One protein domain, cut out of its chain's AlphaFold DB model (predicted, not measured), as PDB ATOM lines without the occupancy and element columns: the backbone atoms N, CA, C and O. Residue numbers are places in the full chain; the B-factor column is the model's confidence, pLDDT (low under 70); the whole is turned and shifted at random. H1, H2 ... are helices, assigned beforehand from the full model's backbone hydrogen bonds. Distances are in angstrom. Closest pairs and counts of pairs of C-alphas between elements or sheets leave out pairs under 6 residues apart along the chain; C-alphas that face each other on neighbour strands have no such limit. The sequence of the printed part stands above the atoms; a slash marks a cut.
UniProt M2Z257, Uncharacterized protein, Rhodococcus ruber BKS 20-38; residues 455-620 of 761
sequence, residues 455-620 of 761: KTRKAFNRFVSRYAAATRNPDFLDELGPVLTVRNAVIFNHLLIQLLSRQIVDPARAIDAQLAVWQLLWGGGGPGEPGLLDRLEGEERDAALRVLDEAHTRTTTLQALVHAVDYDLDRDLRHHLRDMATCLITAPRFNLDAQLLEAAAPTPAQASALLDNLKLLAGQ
ATOM      1  N   LYS A 455     108.536  86.905 119.920       82.12
ATOM      2  CA  LYS A 455     108.693  87.687 121.152       82.12
ATOM      3  C   LYS A 455     108.837  89.186 120.860       82.12
ATOM      4  O   LYS A 455     108.108  89.975 121.455       82.12
ATOM      5  N   THR A 456     109.708  89.560 119.927       84.62
ATOM      6  CA  THR A 456     109.974  90.950 119.525       84.62
ATOM      7  C   THR A 456     108.730  91.598 118.931       84.62
ATOM      8  O   THR A 456     108.308  92.658 119.389       84.62
ATOM      9  N   ARG A 457     108.035  90.899 118.023       86.50
ATOM     10  CA  ARG A 457     106.753  91.362 117.466       86.50
ATOM     11  C   ARG A 457     105.687  91.591 118.542       86.50
ATOM     12  O   ARG A 457     104.981  92.595 118.509       86.50
ATOM     13  N   LYS A 458     105.564  90.689 119.526       87.12
ATOM     14  CA  LYS A 458     104.639  90.880 120.660       87.12
ATOM     15  C   LYS A 458     105.011  92.098 121.510       87.12
ATOM     16  O   LYS A 458     104.112  92.822 121.930       87.12
ATOM     17  N   ALA A 459     106.302  92.322 121.743       87.12
ATOM     18  CA  ALA A 459     106.789  93.451 122.527       87.12
ATOM     19  C   ALA A 459     106.495  94.792 121.834       87.12
ATOM     20  O   ALA A 459     105.864  95.655 122.442       87.12
ATOM     21  N   PHE A 460     106.815  94.928 120.541       91.25
ATOM     22  CA  PHE A 460     106.474  96.129 119.770       91.25
ATOM     23  C   PHE A 460     104.961  96.339 119.646       91.25
ATOM     24  O   PHE A 460     104.490  97.455 119.828       91.25
ATOM     25  N   ASN A 461     104.169  95.284 119.430       91.44
ATOM     26  CA  ASN A 461     102.707  95.410 119.425       91.44
ATOM     27  C   ASN A 461     102.158  95.926 120.764       91.44
ATOM     28  O   ASN A 461     101.200  96.695 120.768       91.44
ATOM     29  N   ARG A 462     102.738  95.512 121.898       89.50
ATOM     30  CA  ARG A 462     102.357  96.023 123.224       89.50
ATOM     31  C   ARG A 462     102.775  97.483 123.396       89.50
ATOM     32  O   ARG A 462     101.977  98.275 123.884       89.50
ATOM     33  N   PHE A 463     103.989  97.827 122.980       91.44
ATOM     34  CA  PHE A 463     104.508  99.195 123.004       91.44
ATOM     35  C   PHE A 463     103.626 100.157 122.191       91.44
ATOM     36  O   PHE A 463     103.174 101.169 122.720       91.44
ATOM     37  N   VAL A 464     103.282  99.785 120.953       93.31
ATOM     38  CA  VAL A 464     102.389 100.553 120.071       93.31
ATOM     39  C   VAL A 464     101.005 100.739 120.700       93.31
ATOM     40  O   VAL A 464     100.493 101.856 120.735       93.31
ATOM     41  N   SER A 465     100.411  99.675 121.253       91.69
ATOM     42  CA  SER A 465      99.101  99.768 121.914       91.69
ATOM     43  C   SER A 465      99.124 100.658 123.163       91.69
ATOM     44  O   SER A 465      98.182 101.416 123.377       91.69
ATOM     45  N   ARG A 466     100.188 100.593 123.976       91.94
ATOM     46  CA  ARG A 466     100.358 101.454 125.160       91.94
ATOM     47  C   ARG A 466     100.459 102.924 124.775       91.94
ATOM     48  O   ARG A 466      99.766 103.750 125.362       91.94
ATOM     49  N   TYR A 467     101.267 103.231 123.764       91.62
ATOM     50  CA  TYR A 467     101.399 104.594 123.272       91.62
ATOM     51  C   TYR A 467     100.074 105.130 122.719       91.62
ATOM     52  O   TYR A 467      99.617 106.178 123.159       91.62
ATOM     53  N   ALA A 468      99.391 104.372 121.853       92.25
ATOM     54  CA  ALA A 468      98.094 104.778 121.306       92.25
ATOM     55  C   ALA A 468      97.043 105.040 122.401       92.25
ATOM     56  O   ALA A 468      96.246 105.971 122.290       92.25
ATOM     57  N   ALA A 469      97.045 104.244 123.476       90.88
ATOM     58  CA  ALA A 469      96.176 104.471 124.629       90.88
ATOM     59  C   ALA A 469      96.531 105.766 125.382       90.88
ATOM     60  O   ALA A 469      95.632 106.520 125.750       90.88
ATOM     61  N   ALA A 470      97.822 106.053 125.575       89.88
ATOM     62  CA  ALA A 470      98.283 107.285 126.215       89.88
ATOM     63  C   ALA A 470      97.968 108.533 125.371       89.88
ATOM     64  O   ALA A 470      97.478 109.526 125.903       89.88
ATOM     65  N   THR A 471      98.145 108.459 124.049       90.94
ATOM     66  CA  THR A 471      97.807 109.521 123.086       90.94
ATOM     67  C   THR A 471      96.319 109.886 123.083       90.94
ATOM     68  O   THR A 471      95.955 111.002 122.724       90.94
ATOM     69  N   ARG A 472      95.445 108.964 123.499       91.12
ATOM     70  CA  ARG A 472      93.993 109.181 123.600       91.12
ATOM     71  C   ARG A 472      93.539 109.686 124.970       91.12
ATOM     72  O   ARG A 472      92.351 109.938 125.147       91.12
ATOM     73  N   ASN A 473      94.445 109.809 125.940       90.06
ATOM     74  CA  ASN A 473      94.120 110.241 127.294       90.06
ATOM     75  C   ASN A 473      94.446 111.739 127.469       90.06
ATOM     76  O   ASN A 473      95.614 112.070 127.682       90.06
ATOM     77  N   PRO A 474      93.452 112.645 127.394       87.06
ATOM     78  CA  PRO A 474      93.698 114.084 127.466       87.06
ATOM     79  C   PRO A 474      94.307 114.500 128.806       87.06
ATOM     80  O   PRO A 474      95.261 115.270 128.811       87.06
ATOM     81  N   ASP A 475      93.847 113.923 129.916       86.88
ATOM     82  CA  ASP A 475      94.322 114.301 131.246       86.88
ATOM     83  C   ASP A 475      95.812 113.968 131.446       86.88
ATOM     84  O   ASP A 475      96.564 114.731 132.048       86.88
ATOM     85  N   PHE A 476      96.268 112.833 130.901       88.56
ATOM     86  CA  PHE A 476      97.687 112.463 130.927       88.56
ATOM     87  C   PHE A 476      98.543 113.415 130.081       88.56
ATOM     88  O   PHE A 476      99.642 113.789 130.487       88.56
ATOM     89  N   LEU A 477      98.049 113.797 128.903       89.50
ATOM     90  CA  LEU A 477      98.762 114.695 127.996       89.50
ATOM     91  C   LEU A 477      98.854 116.121 128.546       89.50
ATOM     92  O   LEU A 477      99.889 116.767 128.372       89.50
ATOM     93  N   ASP A 478      97.809 116.586 129.229       87.19
ATOM     94  CA  ASP A 478      97.789 117.896 129.878       87.19
ATOM     95  C   ASP A 478      98.852 117.972 130.993       87.19
ATOM     96  O   ASP A 478      99.556 118.976 131.100       87.19
ATOM     97  N   GLU A 479      99.059 116.893 131.758       88.12
ATOM     98  CA  GLU A 479     100.143 116.821 132.753       88.12
ATOM     99  C   GLU A 479     101.544 116.708 132.129       88.12
ATOM    100  O   GLU A 479     102.501 117.315 132.629       88.12
ATOM    101  N   LEU A 480     101.678 115.946 131.036       86.19
ATOM    102  CA  LEU A 480     102.947 115.749 130.326       86.19
ATOM    103  C   LEU A 480     103.441 117.039 129.648       86.19
ATOM    104  O   LEU A 480     104.645 117.256 129.510       86.19
ATOM    105  N   GLY A 481     102.507 117.890 129.229       88.06
ATOM    106  CA  GLY A 481     102.773 119.162 128.580       88.06
ATOM    107  C   GLY A 481     102.926 119.061 127.054       88.06
ATOM    108  O   GLY A 481     103.266 118.009 126.490       88.06
ATOM    109  N   PRO A 482     102.692 120.173 126.337       86.75
ATOM    110  CA  PRO A 482     102.533 120.152 124.885       86.75
ATOM    111  C   PRO A 482     103.839 119.926 124.115       86.75
ATOM    112  O   PRO A 482     103.844 119.212 123.114       86.75
ATOM    113  N   VAL A 483     104.962 120.474 124.589       82.75
ATOM    114  CA  VAL A 483     106.269 120.340 123.915       82.75
ATOM    115  C   VAL A 483     106.748 118.884 123.912       82.75
ATOM    116  O   VAL A 483     107.150 118.372 122.864       82.75
ATOM    117  N   LEU A 484     106.657 118.198 125.058       88.38
ATOM    118  CA  LEU A 484     106.959 116.765 125.167       88.38
ATOM    119  C   LEU A 484     106.062 115.949 124.239       88.38
ATOM    120  O   LEU A 484     106.535 115.096 123.488       88.38
ATOM    121  N   THR A 485     104.762 116.245 124.286       92.06
ATOM    122  CA  THR A 485     103.737 115.539 123.521       92.06
ATOM    123  C   THR A 485     104.015 115.602 122.020       92.06
ATOM    124  O   THR A 485     103.985 114.567 121.353       92.06
ATOM    125  N   VAL A 486     104.372 116.776 121.488       91.94
ATOM    126  CA  VAL A 486     104.712 116.944 120.065       91.94
ATOM    127  C   VAL A 486     105.991 116.190 119.699       91.94
ATOM    128  O   VAL A 486     106.000 115.469 118.703       91.94
ATOM    129  N   ARG A 487     107.058 116.287 120.504       91.06
ATOM    130  CA  ARG A 487     108.319 115.565 120.238       91.06
ATOM    131  C   ARG A 487     108.118 114.051 120.233       91.06
ATOM    132  O   ARG A 487     108.609 113.374 119.332       91.06
ATOM    133  N   ASN A 488     107.354 113.527 121.192       92.62
ATOM    134  CA  ASN A 488     106.969 112.121 121.197       92.62
ATOM    135  C   ASN A 488     106.159 111.787 119.936       92.62
ATOM    136  O   ASN A 488     106.527 110.867 119.218       92.62
ATOM    137  N   ALA A 489     105.116 112.552 119.607       93.62
ATOM    138  CA  ALA A 489     104.297 112.311 118.415       93.62
ATOM    139  C   ALA A 489     105.129 112.204 117.124       93.62
ATOM    140  O   ALA A 489     104.888 111.308 116.317       93.62
ATOM    141  N   VAL A 490     106.152 113.050 116.960       91.56
ATOM    142  CA  VAL A 490     107.096 112.977 115.833       91.56
ATOM    143  C   VAL A 490     107.886 111.666 115.824       91.56
ATOM    144  O   VAL A 490     107.890 110.961 114.812       91.56
ATOM    145  N   ILE A 491     108.527 111.322 116.946       90.38
ATOM    146  CA  ILE A 491     109.341 110.101 117.071       90.38
ATOM    147  C   ILE A 491     108.487 108.861 116.798       90.38
ATOM    148  O   ILE A 491     108.877 107.986 116.024       90.38
ATOM    149  N   PHE A 492     107.297 108.803 117.392       93.44
ATOM    150  CA  PHE A 492     106.384 107.678 117.242       93.44
ATOM    151  C   PHE A 492     105.798 107.583 115.832       93.44
ATOM    152  O   PHE A 492     105.722 106.478 115.300       93.44
ATOM    153  N   ASN A 493     105.441 108.699 115.186       93.00
ATOM    154  CA  ASN A 493     104.973 108.679 113.797       93.00
ATOM    155  C   ASN A 493     106.038 108.086 112.863       93.00
ATOM    156  O   ASN A 493     105.732 107.193 112.074       93.00
ATOM    157  N   HIS A 494     107.293 108.528 113.000       90.31
ATOM    158  CA  HIS A 494     108.407 107.986 112.221       90.31
ATOM    159  C   HIS A 494     108.619 106.492 112.500       90.31
ATOM    160  O   HIS A 494     108.684 105.685 111.571       90.31
ATOM    161  N   LEU A 495     108.661 106.103 113.777       91.31
ATOM    162  CA  LEU A 495     108.857 104.715 114.183       91.31
ATOM    163  C   LEU A 495     107.757 103.792 113.636       91.31
ATOM    164  O   LEU A 495     108.061 102.707 113.151       91.31
ATOM    165  N   LEU A 496     106.489 104.213 113.672       93.12
ATOM    166  CA  LEU A 496     105.366 103.427 113.144       93.12
ATOM    167  C   LEU A 496     105.495 103.174 111.639       93.12
ATOM    168  O   LEU A 496     105.234 102.057 111.196       93.12
ATOM    169  N   ILE A 497     105.951 104.170 110.870       89.25
ATOM    170  CA  ILE A 497     106.207 104.026 109.429       89.25
ATOM    171  C   ILE A 497     107.278 102.958 109.183       89.25
ATOM    172  O   ILE A 497     107.071 102.058 108.371       89.25
ATOM    173  N   GLN A 498     108.390 103.012 109.923       88.94
ATOM    174  CA  GLN A 498     109.476 102.037 109.788       88.94
ATOM    175  C   GLN A 498     109.061 100.625 110.237       88.94
ATOM    176  O   GLN A 498     109.429  99.622 109.625       88.94
ATOM    177  N   LEU A 499     108.275 100.517 111.312       90.44
ATOM    178  CA  LEU A 499     107.786  99.228 111.804       90.44
ATOM    179  C   LEU A 499     106.800  98.577 110.821       90.44
ATOM    180  O   LEU A 499     106.817  97.350 110.678       90.44
ATOM    181  N   LEU A 500     105.964  99.381 110.153       90.00
ATOM    182  CA  LEU A 500     105.043  98.939 109.102       90.00
ATOM    183  C   LEU A 500     105.794  98.476 107.852       90.00
ATOM    184  O   LEU A 500     105.575  97.349 107.410       90.00
ATOM    185  N   SER A 501     106.722  99.291 107.336       86.56
ATOM    186  CA  SER A 501     107.491  98.961 106.127       86.56
ATOM    187  C   SER A 501     108.281  97.657 106.279       86.56
ATOM    188  O   SER A 501     108.393  96.875 105.338       86.56
ATOM    189  N   ARG A 502     108.759  97.367 107.497       85.38
ATOM    190  CA  ARG A 502     109.482  96.130 107.828       85.38
ATOM    191  C   ARG A 502     108.608  94.990 108.352       85.38
ATOM    192  O   ARG A 502     109.145  93.952 108.737       85.38
ATOM    193  N   GLN A 503     107.286  95.157 108.391       88.50
ATOM    194  CA  GLN A 503     106.324  94.145 108.857       88.50
ATOM    195  C   GLN A 503     106.618  93.609 110.277       88.50
ATOM    196  O   GLN A 503     106.336  92.450 110.606       88.50
ATOM    197  N   ILE A 504     107.198  94.452 111.141       87.88
ATOM    198  CA  ILE A 504     107.594  94.083 112.512       87.88
ATOM    199  C   ILE A 504     106.378  94.054 113.446       87.88
ATOM    200  O   ILE A 504     106.342  93.280 114.407       87.88
ATOM    201  N   VAL A 505     105.367  94.864 113.143       91.88
ATOM    202  CA  VAL A 505     104.132  95.028 113.919       91.88
ATOM    203  C   VAL A 505     102.912  94.551 113.146       91.88
ATOM    204  O   VAL A 505     102.954  94.306 111.943       91.88
ATOM    205  N   ASP A 506     101.811  94.374 113.867       92.38
ATOM    206  CA  ASP A 506     100.507  94.154 113.254       92.38
ATOM    207  C   ASP A 506     100.021  95.432 112.534       92.38
ATOM    208  O   ASP A 506      99.956  96.482 113.185       92.38
ATOM    209  N   PRO A 507      99.675  95.373 111.231       93.38
ATOM    210  CA  PRO A 507      99.303  96.565 110.476       93.38
ATOM    211  C   PRO A 507      98.098  97.313 111.042       93.38
ATOM    212  O   PRO A 507      98.143  98.536 111.143       93.38
ATOM    213  N   ALA A 508      97.057  96.597 111.479       93.44
ATOM    214  CA  ALA A 508      95.857  97.227 112.022       93.44
ATOM    215  C   ALA A 508      96.178  98.007 113.305       93.44
ATOM    216  O   ALA A 508      95.740  99.143 113.468       93.44
ATOM    217  N   ARG A 509      97.017  97.445 114.189       94.06
ATOM    218  CA  ARG A 509      97.463  98.142 115.410       94.06
ATOM    219  C   ARG A 509      98.331  99.361 115.125       94.06
ATOM    220  O   ARG A 509      98.206 100.368 115.814       94.06
ATOM    221  N   ALA A 510      99.241  99.260 114.161       94.19
ATOM    222  CA  ALA A 510     100.131 100.364 113.826       94.19
ATOM    223  C   ALA A 510      99.384 101.514 113.143       94.19
ATOM    224  O   ALA A 510      99.622 102.668 113.485       94.19
ATOM    225  N   ILE A 511      98.438 101.204 112.253       94.81
ATOM    226  CA  ILE A 511      97.578 102.203 111.608       94.81
ATOM    227  C   ILE A 511      96.629 102.845 112.627       94.81
ATOM    228  O   ILE A 511      96.484 104.063 112.627       94.81
ATOM    229  N   ASP A 512      96.053 102.076 113.557       94.81
ATOM    230  CA  ASP A 512      95.269 102.634 114.669       94.81
ATOM    231  C   ASP A 512      96.092 103.615 115.524       94.81
ATOM    232  O   ASP A 512      95.626 104.701 115.873       94.81
ATOM    233  N   ALA A 513      97.351 103.273 115.812       95.19
ATOM    234  CA  ALA A 513      98.260 104.155 116.535       95.19
ATOM    235  C   ALA A 513      98.654 105.404 115.727       95.19
ATOM    236  O   ALA A 513      98.711 106.494 116.292       95.19
ATOM    237  N   GLN A 514      98.881 105.276 114.415       95.00
ATOM    238  CA  GLN A 514      99.116 106.424 113.532       95.00
ATOM    239  C   GLN A 514      97.913 107.367 113.527       95.00
ATOM    240  O   GLN A 514      98.082 108.573 113.688       95.00
ATOM    241  N   LEU A 515      96.695 106.826 113.439       94.75
ATOM    242  CA  LEU A 515      95.469 107.613 113.526       94.75
ATOM    243  C   LEU A 515      95.365 108.347 114.864       94.75
ATOM    244  O   LEU A 515      95.043 109.530 114.860       94.75
ATOM    245  N   ALA A 516      95.702 107.701 115.985       94.56
ATOM    246  CA  ALA A 516      95.741 108.367 117.287       94.56
ATOM    247  C   ALA A 516      96.728 109.550 117.300       94.56
ATOM    248  O   ALA A 516      96.389 110.629 117.784       94.56
ATOM    249  N   VAL A 517      97.924 109.383 116.723       94.88
ATOM    250  CA  VAL A 517      98.921 110.462 116.602       94.88
ATOM    251  C   VAL A 517      98.415 111.604 115.727       94.88
ATOM    252  O   VAL A 517      98.552 112.773 116.091       94.88
ATOM    253  N   TRP A 518      97.819 111.293 114.578       94.75
ATOM    254  CA  TRP A 518      97.315 112.310 113.661       94.75
ATOM    255  C   TRP A 518      96.113 113.053 114.250       94.75
ATOM    256  O   TRP A 518      96.065 114.275 114.145       94.75
ATOM    257  N   GLN A 519      95.206 112.358 114.944       93.44
ATOM    258  CA  GLN A 519      94.104 112.971 115.696       93.44
ATOM    259  C   GLN A 519      94.626 113.886 116.802       93.44
ATOM    260  O   GLN A 519      94.149 115.010 116.941       93.44
ATOM    261  N   LEU A 520      95.642 113.447 117.551       93.62
ATOM    262  CA  LEU A 520      96.277 114.271 118.572       93.62
ATOM    263  C   LEU A 520      96.852 115.557 117.972       93.62
ATOM    264  O   LEU A 520      96.624 116.630 118.521       93.62
ATOM    265  N   LEU A 521      97.612 115.474 116.878       93.12
ATOM    266  CA  LEU A 521      98.292 116.637 116.302       93.12
ATOM    267  C   LEU A 521      97.327 117.579 115.567       93.12
ATOM    268  O   LEU A 521      97.402 118.797 115.749       93.12
ATOM    269  N   TRP A 522      96.430 117.017 114.754       91.69
ATOM    270  CA  TRP A 522      95.665 117.739 113.731       91.69
ATOM    271  C   TRP A 522      94.146 117.763 113.962       91.69
ATOM    272  O   TRP A 522      93.465 118.563 113.324       91.69
ATOM    273  N   GLY A 523      93.618 116.941 114.873       90.00
ATOM    274  CA  GLY A 523      92.185 116.831 115.169       90.00
ATOM    275  C   GLY A 523      91.464 115.726 114.386       90.00
ATOM    276  O   GLY A 523      92.034 115.092 113.500       90.00
ATOM    277  N   GLY A 524      90.198 115.469 114.739       79.56
ATOM    278  CA  GLY A 524      89.383 114.367 114.192       79.56
ATOM    279  C   GLY A 524      88.417 114.750 113.060       79.56
ATOM    280  O   GLY A 524      87.685 113.911 112.542       79.56
ATOM    281  N   GLY A 525      88.413 116.014 112.625       65.69
ATOM    282  CA  GLY A 525      87.570 116.505 111.523       65.69
ATOM    283  C   GLY A 525      86.109 116.793 111.895       65.69
ATOM    284  O   GLY A 525      85.431 117.496 111.140       65.69
ATOM    285  N   GLY A 526      85.632 116.326 113.054       65.38
ATOM    286  CA  GLY A 526      84.314 116.652 113.598       65.38
ATOM    287  C   GLY A 526      84.231 118.055 114.232       65.38
ATOM    288  O   GLY A 526      85.240 118.597 114.701       65.38
ATOM    289  N   PRO A 527      83.036 118.678 114.295       56.81
ATOM    290  CA  PRO A 527      82.831 119.895 115.075       56.81
ATOM    291  C   PRO A 527      83.068 119.597 116.566       56.81
ATOM    292  O   PRO A 527      82.265 118.906 117.185       56.81
ATOM    293  N   GLY A 528      84.152 120.128 117.141       65.38
ATOM    294  CA  GLY A 528      84.487 119.950 118.563       65.38
ATOM    295  C   GLY A 528      85.677 119.034 118.860       65.38
ATOM    296  O   GLY A 528      85.965 118.813 120.031       65.38
ATOM    297  N   GLU A 529      86.404 118.564 117.842       80.69
ATOM    298  CA  GLU A 529      87.606 117.729 118.008       80.69
ATOM    299  C   GLU A 529      88.885 118.464 117.548       80.69
ATOM    300  O   GLU A 529      89.496 118.066 116.548       80.69
ATOM    301  N   PRO A 530      89.282 119.571 118.212       86.12
ATOM    302  CA  PRO A 530      90.479 120.319 117.842       86.12
ATOM    303  C   PRO A 530      91.748 119.504 118.112       86.12
ATOM    304  O   PRO A 530      91.872 118.847 119.149       86.12
ATOM    305  N   GLY A 531      92.720 119.602 117.206       89.44
ATOM    306  CA  GLY A 531      94.049 119.044 117.436       89.44
ATOM    307  C   GLY A 531      94.800 119.799 118.535       89.44
ATOM    308  O   GLY A 531      94.430 120.900 118.947       89.44
ATOM    309  N   LEU A 532      95.912 119.237 118.999       90.81
ATOM    310  CA  LEU A 532      96.824 119.890 119.937       90.81
ATOM    311  C   LEU A 532      97.278 121.254 119.399       90.81
ATOM    312  O   LEU A 532      97.235 122.237 120.128       90.81
ATOM    313  N   LEU A 533      97.612 121.356 118.109       89.31
ATOM    314  CA  LEU A 533      98.068 122.612 117.495       89.31
ATOM    315  C   LEU A 533      97.001 123.716 117.425       89.31
ATOM    316  O   LEU A 533      97.346 124.889 117.237       89.31
ATOM    317  N   ASP A 534      95.723 123.359 117.538       87.75
ATOM    318  CA  ASP A 534      94.626 124.327 117.623       87.75
ATOM    319  C   ASP A 534      94.439 124.858 119.045       87.75
ATOM    320  O   ASP A 534      93.914 125.956 119.214       87.75
ATOM    321  N   ARG A 535      94.897 124.104 120.052       88.19
ATOM    322  CA  ARG A 535      94.838 124.474 121.473       88.19
ATOM    323  C   ARG A 535      96.033 125.314 121.933       88.19
ATOM    324  O   ARG A 535      95.931 125.977 122.957       88.19
ATOM    325  N   LEU A 536      97.148 125.286 121.197       89.94
ATOM    326  CA  LEU A 536      98.365 126.026 121.547       89.94
ATOM    327  C   LEU A 536      98.354 127.472 121.042       89.94
ATOM    328  O   LEU A 536      97.991 127.762 119.895       89.94
ATOM    329  N   GLU A 537      98.873 128.367 121.882       88.50
ATOM    330  CA  GLU A 537      99.039 129.794 121.611       88.50
ATOM    331  C   GLU A 537     100.487 130.243 121.883       88.50
ATOM    332  O   GLU A 537     101.246 129.566 122.575       88.50
ATOM    333  N   GLY A 538     100.888 131.385 121.313       89.19
ATOM    334  CA  GLY A 538     102.186 132.016 121.583       89.19
ATOM    335  C   GLY A 538     103.413 131.129 121.326       89.19
ATOM    336  O   GLY A 538     103.491 130.414 120.328       89.19
ATOM    337  N   GLU A 539     104.384 131.191 122.240       83.81
ATOM    338  CA  GLU A 539     105.693 130.536 122.100       83.81
ATOM    339  C   GLU A 539     105.609 129.003 122.067       83.81
ATOM    340  O   GLU A 539     106.384 128.361 121.355       83.81
ATOM    341  N   GLU A 540     104.658 128.404 122.795       84.88
ATOM    342  CA  GLU A 540     104.458 126.948 122.808       84.88
ATOM    343  C   GLU A 540     104.040 126.429 121.431       84.88
ATOM    344  O   GLU A 540     104.542 125.406 120.957       84.88
ATOM    345  N   ARG A 541     103.158 127.172 120.754       88.62
ATOM    346  CA  ARG A 541     102.738 126.878 119.384       88.62
ATOM    347  C   ARG A 541     103.915 126.955 118.418       88.62
ATOM    348  O   ARG A 541     104.088 126.059 117.595       88.62
ATOM    349  N   ASP A 542     104.720 128.007 118.518       85.31
ATOM    350  CA  ASP A 542     105.863 128.205 117.628       85.31
ATOM    351  C   ASP A 542     106.931 127.129 117.854       85.31
ATOM    352  O   ASP A 542     107.519 126.628 116.896       85.31
ATOM    353  N   ALA A 543     107.152 126.712 119.104       83.25
ATOM    354  CA  ALA A 543     108.034 125.594 119.428       83.25
ATOM    355  C   ALA A 543     107.526 124.268 118.844       83.25
ATOM    356  O   ALA A 543     108.307 123.528 118.246       83.25
ATOM    357  N   ALA A 544     106.226 123.985 118.965       88.56
ATOM    358  CA  ALA A 544     105.615 122.797 118.378       88.56
ATOM    359  C   ALA A 544     105.743 122.779 116.847       88.56
ATOM    360  O   ALA A 544     106.119 121.760 116.271       88.56
ATOM    361  N   LEU A 545     105.469 123.909 116.186       88.50
ATOM    362  CA  LEU A 545     105.586 124.030 114.731       88.50
ATOM    363  C   LEU A 545     107.027 123.826 114.255       88.50
ATOM    364  O   LEU A 545     107.227 123.057 113.320       88.50
ATOM    365  N   ARG A 546     108.021 124.407 114.942       85.62
ATOM    366  CA  ARG A 546     109.443 124.184 114.622       85.62
ATOM    367  C   ARG A 546     109.818 122.706 114.655       85.62
ATOM    368  O   ARG A 546     110.402 122.218 113.698       85.62
ATOM    369  N   VAL A 547     109.426 121.981 115.706       87.06
ATOM    370  CA  VAL A 547     109.704 120.538 115.825       87.06
ATOM    371  C   VAL A 547     109.065 119.751 114.673       87.06
ATOM    372  O   VAL A 547     109.692 118.858 114.105       87.06
ATOM    373  N   LEU A 548     107.823 120.079 114.307       89.69
ATOM    374  CA  LEU A 548     107.118 119.404 113.214       89.69
ATOM    375  C   LEU A 548     107.753 119.681 111.847       89.69
ATOM    376  O   LEU A 548     107.829 118.757 111.029       89.69
ATOM    377  N   ASP A 549     108.184 120.922 111.614       86.12
ATOM    378  CA  ASP A 549     108.830 121.368 110.379       86.12
ATOM    379  C   ASP A 549     110.223 120.744 110.232       86.12
ATOM    380  O   ASP A 549     110.515 120.139 109.203       86.12
ATOM    381  N   GLU A 550     111.048 120.799 111.283       83.12
ATOM    382  CA  GLU A 550     112.394 120.211 111.309       83.12
ATOM    383  C   GLU A 550     112.372 118.703 111.040       83.12
ATOM    384  O   GLU A 550     113.261 118.177 110.369       83.12
ATOM    385  N   ALA A 551     111.360 117.992 111.539       82.44
ATOM    386  CA  ALA A 551     111.204 116.554 111.335       82.44
ATOM    387  C   ALA A 551     110.396 116.177 110.079       82.44
ATOM    388  O   ALA A 551     110.095 115.001 109.879       82.44
ATOM    389  N   HIS A 552     110.015 117.147 109.238       87.81
ATOM    390  CA  HIS A 552     109.212 116.924 108.028       87.81
ATOM    391  C   HIS A 552     107.928 116.111 108.301       87.81
ATOM    392  O   HIS A 552     107.519 115.237 107.528       87.81
ATOM    393  N   THR A 553     107.268 116.384 109.431       91.12
ATOM    394  CA  THR A 553     106.176 115.538 109.948       91.12
ATOM    395  C   THR A 553     104.956 115.533 109.026       91.12
ATOM    396  O   THR A 553     104.288 114.513 108.873       91.12
ATOM    397  N   ARG A 554     104.657 116.659 108.364       93.12
ATOM    398  CA  ARG A 554     103.541 116.743 107.402       93.12
ATOM    399  C   ARG A 554     103.783 115.870 106.172       93.12
ATOM    400  O   ARG A 554     102.892 115.138 105.752       93.12
ATOM    401  N   THR A 555     105.004 115.914 105.645       90.19
ATOM    402  CA  THR A 555     105.451 115.120 104.497       90.19
ATOM    403  C   THR A 555     105.330 113.629 104.793       90.19
ATOM    404  O   THR A 555     104.677 112.895 104.052       90.19
ATOM    405  N   THR A 556     105.881 113.197 105.929       88.62
ATOM    406  CA  THR A 556     105.827 111.793 106.363       88.62
ATOM    407  C   THR A 556     104.400 111.338 106.664       88.62
ATOM    408  O   THR A 556     104.035 110.221 106.309       88.62
ATOM    409  N   THR A 557     103.557 112.205 107.237       93.38
ATOM    410  CA  THR A 557     102.123 111.927 107.447       93.38
ATOM    411  C   THR A 557     101.396 111.682 106.122       93.38
ATOM    412  O   THR A 557     100.665 110.704 106.010       93.38
ATOM    413  N   LEU A 558     101.613 112.516 105.094       91.69
ATOM    414  CA  LEU A 558     100.998 112.319 103.771       91.69
ATOM    415  C   LEU A 558     101.409 110.994 103.127       91.69
ATOM    416  O   LEU A 558     100.565 110.274 102.595       91.69
ATOM    417  N   GLN A 559     102.701 110.677 103.178       87.38
ATOM    418  CA  GLN A 559     103.237 109.438 102.616       87.38
ATOM    419  C   GLN A 559     102.679 108.212 103.350       87.38
ATOM    420  O   GLN A 559     102.214 107.270 102.711       87.38
ATOM    421  N   ALA A 560     102.654 108.253 104.685       90.19
ATOM    422  CA  ALA A 560     102.100 107.189 105.517       90.19
ATOM    423  C   ALA A 560     100.603 106.975 105.269       90.19
ATOM    424  O   ALA A 560     100.157 105.838 105.131       90.19
ATOM    425  N   LEU A 561      99.836 108.063 105.154       90.44
ATOM    426  CA  LEU A 561      98.404 108.021 104.874       90.44
ATOM    427  C   LEU A 561      98.113 107.311 103.546       90.44
ATOM    428  O   LEU A 561      97.224 106.468 103.479       90.44
ATOM    429  N   VAL A 562      98.878 107.625 102.498       85.44
ATOM    430  CA  VAL A 562      98.726 106.985 101.185       85.44
ATOM    431  C   VAL A 562      99.142 105.520 101.218       85.44
ATOM    432  O   VAL A 562      98.449 104.689 100.638       85.44
ATOM    433  N   HIS A 563     100.222 105.185 101.920       85.62
ATOM    434  CA  HIS A 563     100.667 103.799 102.026       85.62
ATOM    435  C   HIS A 563      99.697 102.925 102.841       85.62
ATOM    436  O   HIS A 563      99.568 101.731 102.581       85.62
ATOM    437  N   ALA A 564      98.946 103.512 103.778       87.12
ATOM    438  CA  ALA A 564      97.932 102.800 104.555       87.12
ATOM    439  C   ALA A 564      96.803 102.190 103.686       87.12
ATOM    440  O   ALA A 564      96.138 101.259 104.133       87.12
ATOM    441  N   VAL A 565      96.610 102.669 102.445       82.38
ATOM    442  CA  VAL A 565      95.627 102.136 101.475       82.38
ATOM    443  C   VAL A 565      95.900 100.684 101.099       82.38
ATOM    444  O   VAL A 565      94.963  99.941 100.816       82.38
ATOM    445  N   ASP A 566      97.172 100.287 101.079       86.38
ATOM    446  CA  ASP A 566      97.594  98.985 100.560       86.38
ATOM    447  C   ASP A 566      97.339  97.839 101.553       86.38
ATOM    448  O   ASP A 566      97.485  96.664 101.208       86.38
ATOM    449  N   TYR A 567      96.948  98.159 102.790       89.06
ATOM    450  CA  TYR A 567      96.714  97.181 103.845       89.06
ATOM    451  C   TYR A 567      95.255  96.708 103.879       89.06
ATOM    452  O   TYR A 567      94.312  97.483 103.709       89.06
ATOM    453  N   ASP A 568      95.059  95.417 104.158       88.69
ATOM    454  CA  ASP A 568      93.730  94.848 104.393       88.69
ATOM    455  C   ASP A 568      93.260  95.194 105.811       88.69
ATOM    456  O   ASP A 568      93.664  94.575 106.798       88.69
ATOM    457  N   LEU A 569      92.455  96.250 105.907       89.31
ATOM    458  CA  LEU A 569      91.937  96.787 107.161       89.31
ATOM    459  C   LEU A 569      90.466  96.411 107.346       89.31
ATOM    460  O   LEU A 569      89.696  96.280 106.385       89.31
ATOM    461  N   ASP A 570      90.032  96.296 108.601       90.44
ATOM    462  CA  ASP A 570      88.610  96.160 108.896       90.44
ATOM    463  C   ASP A 570      87.818  97.415 108.475       90.44
ATOM    464  O   ASP A 570      88.344  98.391 107.926       90.44
ATOM    465  N   ARG A 571      86.499  97.341 108.613       86.31
ATOM    466  CA  ARG A 571      85.604  98.405 108.160       86.31
ATOM    467  C   ARG A 571      85.783  99.686 108.978       86.31
ATOM    468  O   ARG A 571      85.907 100.754 108.385       86.31
ATOM    469  N   ASP A 572      85.842  99.560 110.297       88.56
ATOM    470  CA  ASP A 572      85.866 100.692 111.222       88.56
ATOM    471  C   ASP A 572      87.182 101.474 111.083       88.56
ATOM    472  O   ASP A 572      87.190 102.702 111.002       88.56
ATOM    473  N   LEU A 573      88.307 100.768 110.948       90.69
ATOM    474  CA  LEU A 573      89.614 101.392 110.763       90.69
ATOM    475  C   LEU A 573      89.733 102.096 109.403       90.69
ATOM    476  O   LEU A 573      90.317 103.179 109.320       90.69
ATOM    477  N   ARG A 574      89.127 101.543 108.342       89.44
ATOM    478  CA  ARG A 574      89.023 102.231 107.040       89.44
ATOM    479  C   ARG A 574      88.198 103.503 107.125       89.44
ATOM    480  O   ARG A 574      88.564 104.501 106.505       89.44
ATOM    481  N   HIS A 575      87.106 103.484 107.887       88.06
ATOM    482  CA  HIS A 575      86.294 104.677 108.121       88.06
ATOM    483  C   HIS A 575      87.093 105.758 108.839       88.06
ATOM    484  O   HIS A 575      87.156 106.881 108.343       88.06
ATOM    485  N   HIS A 576      87.801 105.411 109.915       89.88
ATOM    486  CA  HIS A 576      88.672 106.361 110.609       89.88
ATOM    487  C   HIS A 576      89.790 106.908 109.709       89.88
ATOM    488  O   HIS A 576      90.075 108.104 109.743       89.88
ATOM    489  N   LEU A 577      90.392 106.067 108.862       91.50
ATOM    490  CA  LEU A 577      91.424 106.490 107.911       91.50
ATOM    491  C   LEU A 577      90.883 107.474 106.864       91.50
ATOM    492  O   LEU A 577      91.523 108.485 106.576       91.50
ATOM    493  N   ARG A 578      89.686 107.218 106.324       90.75
ATOM    494  CA  ARG A 578      88.982 108.130 105.409       90.75
ATOM    495  C   ARG A 578      88.673 109.469 106.070       90.75
ATOM    496  O   ARG A 578      88.858 110.519 105.446       90.75
ATOM    497  N   ASP A 579      88.159 109.434 107.295       89.50
ATOM    498  CA  ASP A 579      87.749 110.636 108.020       89.50
ATOM    499  C   ASP A 579      88.975 111.485 108.362       89.50
ATOM    500  O   ASP A 579      88.984 112.690 108.104       89.50
ATOM    501  N   MET A 580      90.067 110.836 108.775       93.06
ATOM    502  CA  MET A 580      91.360 111.484 108.952       93.06
ATOM    503  C   MET A 580      91.901 112.071 107.644       93.06
ATOM    504  O   MET A 580      92.278 113.239 107.613       93.06
ATOM    505  N   ALA A 581      91.882 111.326 106.533       92.94
ATOM    506  CA  ALA A 581      92.301 111.853 105.233       92.94
ATOM    507  C   ALA A 581      91.495 113.105 104.851       92.94
ATOM    508  O   ALA A 581      92.054 114.122 104.444       92.94
ATOM    509  N   THR A 582      90.175 113.057 105.036       91.12
ATOM    510  CA  THR A 582      89.278 114.187 104.773       91.12
ATOM    511  C   THR A 582      89.598 115.390 105.664       91.12
ATOM    512  O   THR A 582      89.613 116.527 105.177       91.12
ATOM    513  N   CYS A 583      89.878 115.143 106.946       91.19
ATOM    514  CA  CYS A 583      90.312 116.155 107.897       91.19
ATOM    515  C   CYS A 583      91.611 116.815 107.422       91.19
ATOM    516  O   CYS A 583      91.608 118.014 107.160       91.19
ATOM    517  N   LEU A 584      92.679 116.046 107.195       92.62
ATOM    518  CA  LEU A 584      93.994 116.575 106.819       92.62
ATOM    519  C   LEU A 584      93.978 117.346 105.494       92.62
ATOM    520  O   LEU A 584      94.611 118.393 105.391       92.62
ATOM    521  N   ILE A 585      93.207 116.889 104.499       92.88
ATOM    522  CA  ILE A 585      93.058 117.607 103.220       92.88
ATOM    523  C   ILE A 585      92.452 119.002 103.432       92.88
ATOM    524  O   ILE A 585      92.777 119.931 102.700       92.88
ATOM    525  N   THR A 586      91.544 119.156 104.400       90.38
ATOM    526  CA  THR A 586      90.793 120.408 104.604       90.38
ATOM    527  C   THR A 586      91.263 121.237 105.793       90.38
ATOM    528  O   THR A 586      90.848 122.389 105.922       90.38
ATOM    529  N   ALA A 587      92.126 120.685 106.645       87.69
ATOM    530  CA  ALA A 587      92.616 121.323 107.853       87.69
ATOM    531  C   ALA A 587      93.577 122.476 107.507       87.69
ATOM    532  O   ALA A 587      94.674 122.233 106.992       87.69
ATOM    533  N   PRO A 588      93.247 123.735 107.862       83.88
ATOM    534  CA  PRO A 588      94.119 124.876 107.582       83.88
ATOM    535  C   PRO A 588      95.508 124.754 108.222       83.88
ATOM    536  O   PRO A 588      96.477 125.287 107.699       83.88
ATOM    537  N   ARG A 589      95.621 124.054 109.361       82.88
ATOM    538  CA  ARG A 589      96.891 123.862 110.082       82.88
ATOM    539  C   ARG A 589      97.785 122.786 109.480       82.88
ATOM    540  O   ARG A 589      99.010 122.889 109.589       82.88
ATOM    541  N   PHE A 590      97.181 121.782 108.848       89.06
ATOM    542  CA  PHE A 590      97.932 120.820 108.055       89.06
ATOM    543  C   PHE A 590      98.477 121.486 106.789       89.06
ATOM    544  O   PHE A 590      99.598 121.192 106.397       89.06
ATOM    545  N   ASN A 591      97.734 122.454 106.234       89.94
ATOM    546  CA  ASN A 591      98.146 123.294 105.108       89.94
ATOM    547  C   ASN A 591      98.610 122.466 103.898       89.94
ATOM    548  O   ASN A 591      99.750 122.569 103.450       89.94
ATOM    549  N   LEU A 592      97.720 121.611 103.382       93.25
ATOM    550  CA  LEU A 592      97.975 120.873 102.148       93.25
ATOM    551  C   LEU A 592      98.003 121.834 100.949       93.25
ATOM    552  O   LEU A 592      96.958 122.160 100.377       93.25
ATOM    553  N   ASP A 593      99.207 122.271 100.588       92.62
ATOM    554  CA  ASP A 593      99.500 123.166  99.473       92.62
ATOM    555  C   ASP A 593     100.472 122.537  98.452       92.62
ATOM    556  O   ASP A 593     100.873 121.376  98.565       92.62
ATOM    557  N   ALA A 594     100.813 123.294  97.403       89.19
ATOM    558  CA  ALA A 594     101.720 122.826  96.356       89.19
ATOM    559  C   ALA A 594     103.138 122.543  96.885       89.19
ATOM    560  O   ALA A 594     103.757 121.580  96.448       89.19
ATOM    561  N   GLN A 595     103.620 123.322  97.858       89.88
ATOM    562  CA  GLN A 595     104.958 123.155  98.424       89.88
ATOM    563  C   GLN A 595     105.052 121.856  99.233       89.88
ATOM    564  O   GLN A 595     106.013 121.101  99.092       89.88
ATOM    565  N   LEU A 596     104.035 121.556 100.046       91.31
ATOM    566  CA  LEU A 596     103.972 120.298 100.784       91.31
ATOM    567  C   LEU A 596     103.847 119.091  99.840       91.31
ATOM    568  O   LEU A 596     104.459 118.052 100.088       91.31
ATOM    569  N   LEU A 597     103.086 119.223  98.747       90.69
ATOM    570  CA  LEU A 597     102.983 118.181  97.721       90.69
ATOM    571  C   LEU A 597     104.320 117.916  97.029       90.69
ATOM    572  O   LEU A 597     104.694 116.756  96.890       90.69
ATOM    573  N   GLU A 598     105.042 118.962  96.624       87.62
ATOM    574  CA  GLU A 598     106.369 118.839  96.010       87.62
ATOM    575  C   GLU A 598     107.374 118.191  96.972       87.62
ATOM    576  O   GLU A 598     108.141 117.320  96.566       87.62
ATOM    577  N   ALA A 599     107.325 118.534  98.264       86.69
ATOM    578  CA  ALA A 599     108.171 117.908  99.278       86.69
ATOM    579  C   ALA A 599     107.848 116.415  99.491       86.69
ATOM    580  O   ALA A 599     108.753 115.612  99.709       86.69
ATOM    581  N   ALA A 600     106.568 116.027  99.436       87.00
ATOM    582  CA  ALA A 600     106.136 114.637  99.629       87.00
ATOM    583  C   ALA A 600     106.283 113.768  98.377       87.00
ATOM    584  O   ALA A 600     106.456 112.551  98.489       87.00
ATOM    585  N   ALA A 601     106.204 114.384  97.200       88.00
ATOM    586  CA  ALA A 601     106.215 113.739  95.901       88.00
ATOM    587  C   ALA A 601     106.959 114.630  94.880       88.00
ATOM    588  O   ALA A 601     106.320 115.396  94.154       88.00
ATOM    589  N   PRO A 602     108.299 114.512  94.788       83.12
ATOM    590  CA  PRO A 602     109.150 115.452  94.046       83.12
ATOM    591  C   PRO A 602     108.881 115.532  92.541       83.12
ATOM    592  O   PRO A 602     109.249 116.509  91.892       83.12
ATOM    593  N   THR A 603     108.271 114.499  91.952       86.81
ATOM    594  CA  THR A 603     107.953 114.477  90.519       86.81
ATOM    595  C   THR A 603     106.462 114.724  90.260       86.81
ATOM    596  O   THR A 603     105.618 114.234  91.014       86.81
ATOM    597  N   PRO A 604     106.083 115.371  89.137       86.56
ATOM    598  CA  PRO A 604     104.673 115.589  88.793       86.56
ATOM    599  C   PRO A 604     103.845 114.298  88.709       86.56
ATOM    600  O   PRO A 604     102.661 114.290  89.044       86.56
ATOM    601  N   ALA A 605     104.463 113.193  88.279       87.19
ATOM    602  CA  ALA A 605     103.814 111.886  88.219       87.19
ATOM    603  C   ALA A 605     103.507 111.339  89.622       87.19
ATOM    604  O   ALA A 605     102.382 110.905  89.872       87.19
ATOM    605  N   GLN A 606     104.469 111.418  90.548       87.06
ATOM    606  CA  GLN A 606     104.260 111.034  91.945       87.06
ATOM    607  C   GLN A 606     103.228 111.940  92.622       87.06
ATOM    608  O   GLN A 606     102.358 111.435  93.322       87.06
ATOM    609  N   ALA A 607     103.269 113.254  92.376       89.56
ATOM    610  CA  ALA A 607     102.306 114.191  92.949       89.56
ATOM    611  C   ALA A 607     100.880 113.896  92.456       89.56
ATOM    612  O   ALA A 607      99.935 113.877  93.246       89.56
ATOM    613  N   SER A 608     100.715 113.579  91.164       89.19
ATOM    614  CA  SER A 608      99.421 113.146  90.624       89.19
ATOM    615  C   SER A 608      98.939 111.848  91.272       89.19
ATOM    616  O   SER A 608      97.778 111.782  91.679       89.19
ATOM    617  N   ALA A 609      99.814 110.845  91.406       88.62
ATOM    618  CA  ALA A 609      99.481 109.567  92.034       88.62
ATOM    619  C   ALA A 609      99.103 109.732  93.516       88.62
ATOM    620  O   ALA A 609      98.106 109.173  93.967       88.62
ATOM    621  N   LEU A 610      99.835 110.570  94.256       90.75
ATOM    622  CA  LEU A 610      99.533 110.914  95.646       90.75
ATOM    623  C   LEU A 610      98.142 111.554  95.756       90.75
ATOM    624  O   LEU A 610      97.338 111.138  96.588       90.75
ATOM    625  N   LEU A 611      97.810 112.510  94.880       92.56
ATOM    626  CA  LEU A 611      96.478 113.121  94.839       92.56
ATOM    627  C   LEU A 611      95.374 112.118  94.462       92.56
ATOM    628  O   LEU A 611      94.267 112.212  94.992       92.56
ATOM    629  N   ASP A 612      95.641 111.179  93.549       89.81
ATOM    630  CA  ASP A 612      94.697 110.107  93.203       89.81
ATOM    631  C   ASP A 612      94.444 109.175  94.399       89.81
ATOM    632  O   ASP A 612      93.289 108.855  94.684       89.81
ATOM    633  N   ASN A 613      95.484 108.827  95.161       90.38
ATOM    634  CA  ASN A 613      95.366 107.995  96.359       90.38
ATOM    635  C   ASN A 613      94.636 108.715  97.503       90.38
ATOM    636  O   ASN A 613      93.738 108.139  98.114       90.38
ATOM    637  N   LEU A 614      94.930 109.997  97.745       92.00
ATOM    638  CA  LEU A 614      94.177 110.818  98.705       92.00
ATOM    639  C   LEU A 614      92.694 110.917  98.323       92.00
ATOM    640  O   LEU A 614      91.810 110.825  99.177       92.00
ATOM    641  N   LYS A 615      92.410 111.080  97.026       89.31
ATOM    642  CA  LYS A 615      91.044 111.116  96.496       89.31
ATOM    643  C   LYS A 615      90.333 109.775  96.649       89.31
ATOM    644  O   LYS A 615      89.131 109.772  96.922       89.31
ATOM    645  N   LEU A 616      91.046 108.664  96.468       86.94
ATOM    646  CA  LEU A 616      90.528 107.322  96.709       86.94
ATOM    647  C   LEU A 616      90.170 107.154  98.189       86.94
ATOM    648  O   LEU A 616      89.019 106.848  98.486       86.94
ATOM    649  N   LEU A 617      91.102 107.451  99.099       88.81
ATOM    650  CA  LEU A 617      90.906 107.376 100.551       88.81
ATOM    651  C   LEU A 617      89.707 108.191 101.031       88.81
ATOM    652  O   LEU A 617      88.760 107.630 101.570       88.81
ATOM    653  N   ALA A 618      89.705 109.503 100.780       88.31
ATOM    654  CA  ALA A 618      88.626 110.398 101.208       88.31
ATOM    655  C   ALA A 618      87.285 110.101 100.500       88.31
ATOM    656  O   ALA A 618      86.211 110.558 100.917       88.31
ATOM    657  N   GLY A 619      87.342 109.365  99.384       83.38
ATOM    658  CA  GLY A 619      86.214 109.017  98.533       83.38
ATOM    659  C   GLY A 619      85.517 107.697  98.867       83.38
ATOM    660  O   GLY A 619      84.374 107.536  98.433       83.38
ATOM    661  N   GLN A 620      86.155 106.785  99.607       77.31
ATOM    662  CA  GLN A 620      85.615 105.457  99.917       77.31
ATOM    663  C   GLN A 620      84.395 105.551 100.847       77.31
ATOM    664  O   GLN A 620      84.517 105.805 102.041       77.31
TER     665      GLN A 620
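What this domain is: This is residues 455 to 620 of the 761 residues of an uncharacterized protein of Rhodococcus ruber BKS 20-38 (UniProt M2Z257). This is a compact helical body in which H4 runs through the middle of a five-helix bundle, with H1, H3, H7 and H8 round it. H10 crosses H7 and H8 on the side away from H4, while H6 runs beside the first part of H3 and the short H2, H5 and H9 fill in round the ends. The printed part has 166 residues with ten named helices, H1 to H10 in order, and no named strand; its class is all helix. It is compact, with a radius of gyration of the C-alphas of 15.3 A and spans of 44 by 43 by 30 A.

How they stand to each other: H1, residues 455 to 471, touches the hub H4, residues 507 to 522, at a shallow tilt of 26 degrees, the same way; their closest C-alphas, Ala 468 and Ala 513, are 4.8 A apart. H2, residues 474 to 480, and H1 only just touch, only at the corner, with 3 pairs of C-alphas within 8 A. H3, residues 482 to 501, forms a helical hairpin with H4, at 29 degrees, closest at the C-alphas of Ala 489 and Val 517, 6.0 A. H5, residues 532 to 535, touches H4 at Leu 532 and Leu 521, C-alphas 5.1 A apart. H6, residues 538 to 550, touches residues 482 to 490 of H3, with the C-alphas of Ala 544 and Val 483 closest at 6.1 A. H7, residues 553 to 566, touches H3, with the C-alphas of Thr 553 and Val 490 closest at 6.5 A. H8, residues 571 to 586, touches H4, with the C-alphas of Leu 573 and Asp 512 closest at 7.0 A. H1, H3, H4, H7 and H8 form an up and down bundle, each running against the one before it. H9, residues 594 to 600, touches H7, with the C-alphas of Ala 600 and Thr 555 closest at 4.9 A. H10, residues 604 to 619, touches H8 at a steep tilt of 56 degrees, with the C-alphas of Ala 618 and Arg 578 closest at 4.8 A. H1 and H10 are apart. Every O i to N i+4 pair is within hydrogen-bond range in H1, H2, H3, H4, H6, H8, H9 and H10, against 8 of 10 in H7; H5 is too short for such a pair.

Where its parts are: H1 begins at C-alpha 455, (108.693, 87.687, 121.152), and is 24.5 A long. H3, the longest, measures 28.7 A, H8 22.9 A and H4 21.7 A. H10 measures 21.9 A and ends at C-alpha 619, (86.214, 109.017, 98.533).

The domain as a whole: The two C-alphas farthest apart, those of Glu 479 and Ala 605, are 45.0 A apart. The printed part has no cut, and no link is long. Its mean pLDDT is 88.7; residues 525 to 528 are under 70.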